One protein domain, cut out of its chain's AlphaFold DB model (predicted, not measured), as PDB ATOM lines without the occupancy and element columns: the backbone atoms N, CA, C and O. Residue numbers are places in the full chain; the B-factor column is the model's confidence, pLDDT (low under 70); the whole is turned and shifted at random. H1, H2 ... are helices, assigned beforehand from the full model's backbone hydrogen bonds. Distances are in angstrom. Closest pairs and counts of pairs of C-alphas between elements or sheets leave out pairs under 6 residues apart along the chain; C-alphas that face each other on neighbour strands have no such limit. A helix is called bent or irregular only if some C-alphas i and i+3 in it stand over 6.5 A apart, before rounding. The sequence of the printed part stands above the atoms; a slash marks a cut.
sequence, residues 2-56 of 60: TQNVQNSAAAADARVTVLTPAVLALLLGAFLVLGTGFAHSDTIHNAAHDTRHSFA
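What this domain is: This is residues 2 to 56 of the 60 residues of the protein "Cobalt transporter" of Rhodospirillaceae bacterium (UniProt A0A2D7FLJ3). What is the shape? One long helix, H1, makes the length, and a short helix, H2, turns off at its last residues as the short arm of an L; residues 2 to 31 of H1 stick out. How large is it? The printed part has 55 residues with two named helices, H1 then H2, and no named strand. It is all helix and extended, with a radius of gyration of the C-alphas of 19.1 A and spans of 60 by 25 by 10 A.

Where its parts are: Where is H1? H1, residues 2 to 37, runs 51.8 A from C-alpha 2 at (-132.800, -45.740, 58.304). It has a kink of 30 degrees near residue 18, and is neither bent nor irregular, but only just: C-alphas 17 and 20 are 6.4 A apart. Where is H2? H2, residues 42 to 54, runs 18.0 A to C-alpha 54 at (-97.054, -84.672, 52.431).

How they stand to each other: Where do they touch? H1 touches H2 with residues 36 to 37 alone, and H2 with 44 to 48 alone; the closest C-alphas, of Thr 36 and His 45, are 5.1 A apart. At what angle? They run opposite ways at a steep tilt of 56 degrees. And the backbones? O i to N i+4 pairs within hydrogen-bond range are 30 of 32 in H1 and 7 of 9 in H2.

The domain as a whole: How far does it reach? The two C-alphas farthest apart, of Thr 2 and Asp 42, are 60.3 A apart. Is it unbroken? The printed part has no cut, and the H1 to H2 link is tight. Where is confidence low? The model's pLDDT is under 70 at residues 2 to 3 and 55 to 56.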
ATOM      1  N   THR A   2    -132.251 -44.405  58.635       66.88
ATOM      2  CA  THR A   2    -132.800 -45.740  58.304       66.88
ATOM      3  C   THR A   2    -131.793 -46.698  57.649       66.88
ATOM      4  O   THR A   2    -131.793 -47.882  57.969       66.88
ATOM      5  N   GLN A   3    -130.873 -46.190  56.822       68.94
ATOM      6  CA  GLN A   3    -129.866 -47.020  56.136       68.94
ATOM      7  C   GLN A   3    -128.887 -47.716  57.102       68.94
ATOM      8  O   GLN A   3    -128.506 -48.859  56.873       68.94
ATOM      9  N   ASN A   4    -128.540 -47.078  58.229       71.00
ATOM     10  CA  ASN A   4    -127.662 -47.676  59.245       71.00
ATOM     11  C   ASN A   4    -128.303 -48.896  59.922       71.00
ATOM     12  O   ASN A   4    -127.619 -49.874  60.199       71.00
ATOM     13  N   VAL A   5    -129.618 -48.850  60.158       74.94
ATOM     14  CA  VAL A   5    -130.366 -49.946  60.795       74.94
ATOM     15  C   VAL A   5    -130.459 -51.155  59.858       74.94
ATOM     16  O   VAL A   5    -130.283 -52.289  60.296       74.94
ATOM     17  N   GLN A   6    -130.649 -50.918  58.557       77.31
ATOM     18  CA  GLN A   6    -130.678 -51.974  57.537       77.31
ATOM     19  C   GLN A   6    -129.307 -52.649  57.372       77.31
ATOM     20  O   GLN A   6    -129.230 -53.874  57.284       77.31
ATOM     21  N   ASN A   7    -128.220 -51.872  57.413       80.88
ATOM     22  CA  ASN A   7    -126.855 -52.397  57.322       80.88
ATOM     23  C   ASN A   7    -126.470 -53.245  58.546       80.88
ATOM     24  O   ASN A   7    -125.831 -54.286  58.404       80.88
ATOM     25  N   SER A   8    -126.880 -52.832  59.750       80.38
ATOM     26  CA  SER A   8    -126.658 -53.608  60.978       80.38
ATOM     27  C   SER A   8    -127.469 -54.906  61.011       80.38
ATOM     28  O   SER A   8    -126.945 -55.923  61.459       80.38
ATOM     29  N   ALA A   9    -128.707 -54.897  60.509       79.12
ATOM     30  CA  ALA A   9    -129.543 -56.092  60.421       79.12
ATOM     31  C   ALA A   9    -128.984 -57.120  59.419       79.12
ATOM     32  O   ALA A   9    -128.857 -58.293  59.761       79.12
ATOM     33  N   ALA A  10    -128.559 -56.679  58.228       78.62
ATOM     34  CA  ALA A  10    -127.921 -57.549  57.237       78.62
ATOM     35  C   ALA A  10    -126.575 -58.118  57.729       78.62
ATOM     36  O   ALA A  10    -126.271 -59.288  57.513       78.62
ATOM     37  N   ALA A  11    -125.777 -57.318  58.447       79.19
ATOM     38  CA  ALA A  11    -124.532 -57.785  59.056       79.19
ATOM     39  C   ALA A  11    -124.765 -58.787  60.202       79.19
ATOM     40  O   ALA A  11    -123.944 -59.682  60.403       79.19
ATOM     41  N   ALA A  12    -125.859 -58.651  60.957       79.62
ATOM     42  CA  ALA A  12    -126.241 -59.611  61.990       79.62
ATOM     43  C   ALA A  12    -126.676 -60.953  61.380       79.62
ATOM     44  O   ALA A  12    -126.200 -61.995  61.824       79.62
ATOM     45  N   ASP A  13    -127.494 -60.929  60.326       82.81
ATOM     46  CA  ASP A  13    -127.942 -62.127  59.600       82.81
ATOM     47  C   ASP A  13    -126.773 -62.873  58.928       82.81
ATOM     48  O   ASP A  13    -126.616 -64.089  59.070       82.81
ATOM     49  N   ALA A  14    -125.853 -62.122  58.310       81.75
ATOM     50  CA  ALA A  14    -124.616 -62.670  57.761       81.75
ATOM     51  C   ALA A  14    -123.732 -63.311  58.846       81.75
ATOM     52  O   ALA A  14    -123.197 -64.398  58.638       81.75
ATOM     53  N   ARG A  15    -123.600 -62.679  60.026       83.06
ATOM     54  CA  ARG A  15    -122.861 -63.250  61.166       83.06
ATOM     55  C   ARG A  15    -123.492 -64.550  61.656       83.06
ATOM     56  O   ARG A  15    -122.774 -65.523  61.845       83.06
ATOM     57  N   VAL A  16    -124.811 -64.587  61.832       83.75
ATOM     58  CA  VAL A  16    -125.531 -65.799  62.256       83.75
ATOM     59  C   VAL A  16    -125.337 -66.931  61.247       83.75
ATOM     60  O   VAL A  16    -125.049 -68.059  61.644       83.75
ATOM     61  N   THR A  17    -125.382 -66.613  59.952       89.94
ATOM     62  CA  THR A  17    -125.161 -67.583  58.873       89.94
ATOM     63  C   THR A  17    -123.757 -68.196  58.909       89.94
ATOM     64  O   THR A  17    -123.613 -69.398  58.692       89.94
ATOM     65  N   VAL A  18    -122.714 -67.415  59.221       92.50
ATOM     66  CA  VAL A  18    -121.331 -67.935  59.271       92.50
ATOM     67  C   VAL A  18    -120.960 -68.598  60.597       92.50
ATOM     68  O   VAL A  18    -120.019 -69.389  60.631       92.50
ATOM     69  N   LEU A  19    -121.680 -68.323  61.690       94.44
ATOM     70  CA  LEU A  19    -121.369 -68.894  63.005       94.44
ATOM     71  C   LEU A  19    -121.510 -70.418  63.020       94.44
ATOM     72  O   LEU A  19    -120.639 -71.100  63.551       94.44
ATOM     73  N   THR A  20    -122.560 -70.959  62.403       93.56
ATOM     74  CA  THR A  20    -122.792 -72.409  62.354       93.56
ATOM     75  C   THR A  20    -121.636 -73.169  61.687       93.56
ATOM     76  O   THR A  20    -121.041 -74.022  62.350       93.56
ATOM     77  N   PRO A  21    -121.238 -72.878  60.430       95.56
ATOM     78  CA  PRO A  21    -120.096 -73.554  59.816       95.56
ATOM     79  C   PRO A  21    -118.771 -73.246  60.527       95.56
ATOM     80  O   PRO A  21    -117.921 -74.129  60.598       95.56
ATOM     81  N   ALA A  22    -118.589 -72.050  61.101       95.88
ATOM     82  CA  ALA A  22    -117.379 -71.715  61.855       95.88
ATOM     83  C   ALA A  22    -117.229 -72.561  63.129       95.88
ATOM     84  O   ALA A  22    -116.148 -73.081  63.403       95.88
ATOM     85  N   VAL A  23    -118.313 -72.743  63.889       97.19
ATOM     86  CA  VAL A  23    -118.318 -73.601  65.081       97.19
ATOM     87  C   VAL A  23    -118.070 -75.054  64.690       97.19
ATOM     88  O   VAL A  23    -117.248 -75.711  65.319       97.19
ATOM     89  N   LEU A  24    -118.707 -75.550  63.626       97.75
ATOM     90  CA  LEU A  24    -118.464 -76.912  63.140       97.75
ATOM     91  C   LEU A  24    -117.009 -77.114  62.701       97.75
ATOM     92  O   LEU A  24    -116.408 -78.125  63.052       97.75
ATOM     93  N   ALA A  25    -116.425 -76.148  61.990       97.31
ATOM     94  CA  ALA A  25    -115.024 -76.196  61.588       97.31
ATOM     95  C   ALA A  25    -114.080 -76.201  62.800       97.31
ATOM     96  O   ALA A  25    -113.130 -76.983  62.827       97.31
ATOM     97  N   LEU A  26    -114.359 -75.388  63.826       97.94
ATOM     98  CA  LEU A  26    -113.584 -75.383  65.069       97.94
ATOM     99  C   LEU A  26    -113.704 -76.703  65.831       97.94
ATOM    100  O   LEU A  26    -112.689 -77.234  66.273       97.94
ATOM    101  N   LEU A  27    -114.915 -77.245  65.967       98.31
ATOM    102  CA  LEU A  27    -115.139 -78.528  66.632       98.31
ATOM    103  C   LEU A  27    -114.443 -79.669  65.887       98.31
ATOM    104  O   LEU A  27    -113.792 -80.498  66.516       98.31
ATOM    105  N   LEU A  28    -114.527 -79.682  64.555       97.69
ATOM    106  CA  LEU A  28    -113.842 -80.666  63.724       97.69
ATOM    107  C   LEU A  28    -112.321 -80.541  63.856       97.69
ATOM    108  O   LEU A  28    -111.645 -81.538  64.089       97.69
ATOM    109  N   GLY A  29    -111.774 -79.328  63.764       95.75
ATOM    110  CA  GLY A  29    -110.341 -79.087  63.943       95.75
ATOM    111  C   GLY A  29    -109.849 -79.506  65.331       95.75
ATOM    112  O   GLY A  29    -108.850 -80.212  65.444       95.75
ATOM    113  N   ALA A  30    -110.586 -79.146  66.385       97.31
ATOM    114  CA  ALA A  30    -110.279 -79.556  67.752       97.31
ATOM    115  C   ALA A  30    -110.330 -81.082  67.911       97.31
ATOM    116  O   ALA A  30    -109.431 -81.659  68.520       97.31
ATOM    117  N   PHE A  31    -111.330 -81.745  67.322       96.06
ATOM    118  CA  PHE A  31    -111.431 -83.202  67.320       96.06
ATOM    119  C   PHE A  31    -110.234 -83.863  66.632       96.06
ATOM    120  O   PHE A  31    -109.697 -84.827  67.164       96.06
ATOM    121  N   LEU A  32    -109.772 -83.344  65.494       93.50
ATOM    122  CA  LEU A  32    -108.606 -83.894  64.799       93.50
ATOM    123  C   LEU A  32    -107.320 -83.724  65.621       93.50
ATOM    124  O   LEU A  32    -106.551 -84.675  65.756       93.50
ATOM    125  N   VAL A  33    -107.101 -82.550  66.219       92.62
ATOM    126  CA  VAL A  33    -105.905 -82.276  67.034       92.62
ATOM    127  C   VAL A  33    -105.896 -83.131  68.299       92.62
ATOM    128  O   VAL A  33    -104.920 -83.825  68.575       92.62
ATOM    129  N   LEU A  34    -106.991 -83.121  69.060       94.19
ATOM    130  CA  LEU A  34    -107.089 -83.884  70.304       94.19
ATOM    131  C   LEU A  34    -107.159 -85.390  70.028       94.19
ATOM    132  O   LEU A  34    -106.496 -86.171  70.702       94.19
ATOM    133  N   GLY A  35    -107.918 -85.802  69.014       93.00
ATOM    134  CA  GLY A  35    -108.092 -87.200  68.636       93.00
ATOM    135  C   GLY A  35    -106.783 -87.857  68.217       93.00
ATOM    136  O   GLY A  35    -106.483 -88.950  68.678       93.00
ATOM    137  N   THR A  36    -105.970 -87.184  67.399       91.50
ATOM    138  CA  THR A  36    -104.651 -87.702  66.997       91.50
ATOM    139  C   THR A  36    -103.610 -87.575  68.115       91.50
ATOM    140  O   THR A  36    -102.784 -88.470  68.279       91.50
ATOM    141  N   GLY A  37    -103.669 -86.513  68.928       89.75
ATOM    142  CA  GLY A  37    -102.743 -86.278  70.042       89.75
ATOM    143  C   GLY A  37    -102.897 -87.252  71.215       89.75
ATOM    144  O   GLY A  37    -101.898 -87.627  71.820       89.75
ATOM    145  N   PHE A  38    -104.125 -87.690  71.510       91.69
ATOM    146  CA  PHE A  38    -104.428 -88.648  72.582       91.69
ATOM    147  C   PHE A  38    -104.765 -90.058  72.071       91.69
ATOM    148  O   PHE A  38    -105.195 -90.912  72.849       91.69
ATOM    149  N   ALA A  39    -104.587 -90.329  70.775       89.00
ATOM    150  CA  ALA A  39    -104.755 -91.673  70.241       89.00
ATOM    151  C   ALA A  39    -103.734 -92.623  70.881       89.00
ATOM    152  O   ALA A  39    -102.532 -92.393  70.815       89.00
ATOM    153  N   HIS A  40    -104.207 -93.743  71.429       89.50
ATOM    154  CA  HIS A  40    -103.331 -94.841  71.857       89.50
ATOM    155  C   HIS A  40    -102.688 -95.576  70.664       89.50
ATOM    156  O   HIS A  40    -101.751 -96.347  70.825       89.50
ATOM    157  N   SER A  41    -103.226 -95.365  69.461       89.69
ATOM    158  CA  SER A  41    -102.756 -95.999  68.236       89.69
ATOM    159  C   SER A  41    -101.644 -95.177  67.595       89.69
ATOM    160  O   SER A  41    -101.921 -94.135  66.993       89.69
ATOM    161  N   ASP A  42    -100.417 -95.698  67.631       87.38
ATOM    162  CA  ASP A  42     -99.257 -95.092  66.963       87.38
ATOM    163  C   ASP A  42     -99.516 -94.851  65.469       87.38
ATOM    164  O   ASP A  42     -99.037 -93.878  64.899       87.38
ATOM    165  N   THR A  43    -100.339 -95.688  64.827       89.06
ATOM    166  CA  THR A  43    -100.706 -95.532  63.410       89.06
ATOM    167  C   THR A  43    -101.455 -94.230  63.124       89.06
ATOM    168  O   THR A  43    -101.167 -93.577  62.125       89.06
ATOM    169  N   ILE A  44    -102.393 -93.827  63.989       87.38
ATOM    170  CA  ILE A  44    -103.193 -92.606  63.805       87.38
ATOM    171  C   ILE A  44    -102.327 -91.376  64.089       87.38
ATOM    172  O   ILE A  44    -102.394 -90.391  63.354       87.38
ATOM    173  N   HIS A  45    -101.483 -91.452  65.120       87.62
ATOM    174  CA  HIS A  45    -100.541 -90.388  65.451       87.62
ATOM    175  C   HIS A  45     -99.521 -90.181  64.319       87.62
ATOM    176  O   HIS A  45     -99.325 -89.059  63.851       87.62
ATOM    177  N   ASN A  46     -98.934 -91.267  63.810       86.12
ATOM    178  CA  ASN A  46     -97.969 -91.228  62.712       86.12
ATOM    179  C   ASN A  46     -98.609 -90.768  61.399       86.12
ATOM    180  O   ASN A  46     -98.021 -89.946  60.713       86.12
ATOM    181  N   ALA A  47     -99.840 -91.181  61.086       84.56
ATOM    182  CA  ALA A  47    -100.547 -90.690  59.901       84.56
ATOM    183  C   ALA A  47    -100.785 -89.166  59.942       84.56
ATOM    184  O   ALA A  47    -100.638 -88.475  58.928       84.56
ATOM    185  N   ALA A  48    -101.120 -88.618  61.117       86.06
ATOM    186  CA  ALA A  48    -101.241 -87.172  61.307       86.06
ATOM    187  C   ALA A  48     -99.888 -86.464  61.128       86.06
ATOM    188  O   ALA A  48     -99.805 -85.407  60.496       86.06
ATOM    189  N   HIS A  49     -98.814 -87.076  61.631       85.56
ATOM    190  CA  HIS A  49     -97.453 -86.599  61.426       85.56
ATOM    191  C   HIS A  49     -97.043 -86.631  59.946       85.56
ATOM    192  O   HIS A  49     -96.514 -85.634  59.459       85.56
ATOM    193  N   ASP A  50     -97.324 -87.706  59.222       87.06
ATOM    194  CA  ASP A  50     -96.956 -87.884  57.815       87.06
ATOM    195  C   ASP A  50     -97.717 -86.926  56.898       87.06
ATOM    196  O   ASP A  50     -97.136 -86.371  55.966       87.06
ATOM    197  N   THR A  51     -98.978 -86.627  57.222       82.44
ATOM    198  CA  THR A  51     -99.782 -85.632  56.496       82.44
ATOM    199  C   THR A  51     -99.064 -84.282  56.425       82.44
ATOM    200  O   THR A  51     -99.041 -83.655  55.366       82.44
ATOM    201  N   ARG A  52     -98.401 -83.844  57.509       78.56
ATOM    202  CA  ARG A  52     -97.646 -82.576  57.516       78.56
ATOM    203  C   ARG A  52     -96.454 -82.593  56.553       78.56
ATOM    204  O   ARG A  52     -96.111 -81.552  56.004       78.56
ATOM    205  N   HIS A  53     -95.834 -83.757  56.353       83.12
ATOM    206  CA  HIS A  53     -94.725 -83.940  55.413       83.12
ATOM    207  C   HIS A  53     -95.230 -84.020  53.971       83.12
ATOM    208  O   HIS A  53     -94.614 -83.444  53.078       83.12
ATOM    209  N   SER A  54     -96.389 -84.646  53.741       79.19
ATOM    210  CA  SER A  54     -97.054 -84.672  52.431       79.19
ATOM    211  C   SER A  54     -97.558 -83.296  51.991       79.19
ATOM    212  O   SER A  54     -97.548 -82.999  50.803       79.19
ATOM    213  N   PHE A  55     -97.922 -82.412  52.925       68.06
ATOM    214  CA  PHE A  55     -98.249 -81.017  52.603       68.06
ATOM    215  C   PHE A  55     -97.079 -80.246  51.964       68.06
ATOM    216  O   PHE A  55     -97.313 -79.233  51.309       68.06
ATOM    217  N   ALA A  56     -95.839 -80.723  52.127       66.00
ATOM    218  CA  ALA A  56     -94.637 -80.132  51.545       66.00
ATOM    219  C   ALA A  56     -94.152 -80.830  50.251       66.00
ATOM    220  O   ALA A  56     -93.137 -80.413  49.697       66.00
TER     221      ALA A  56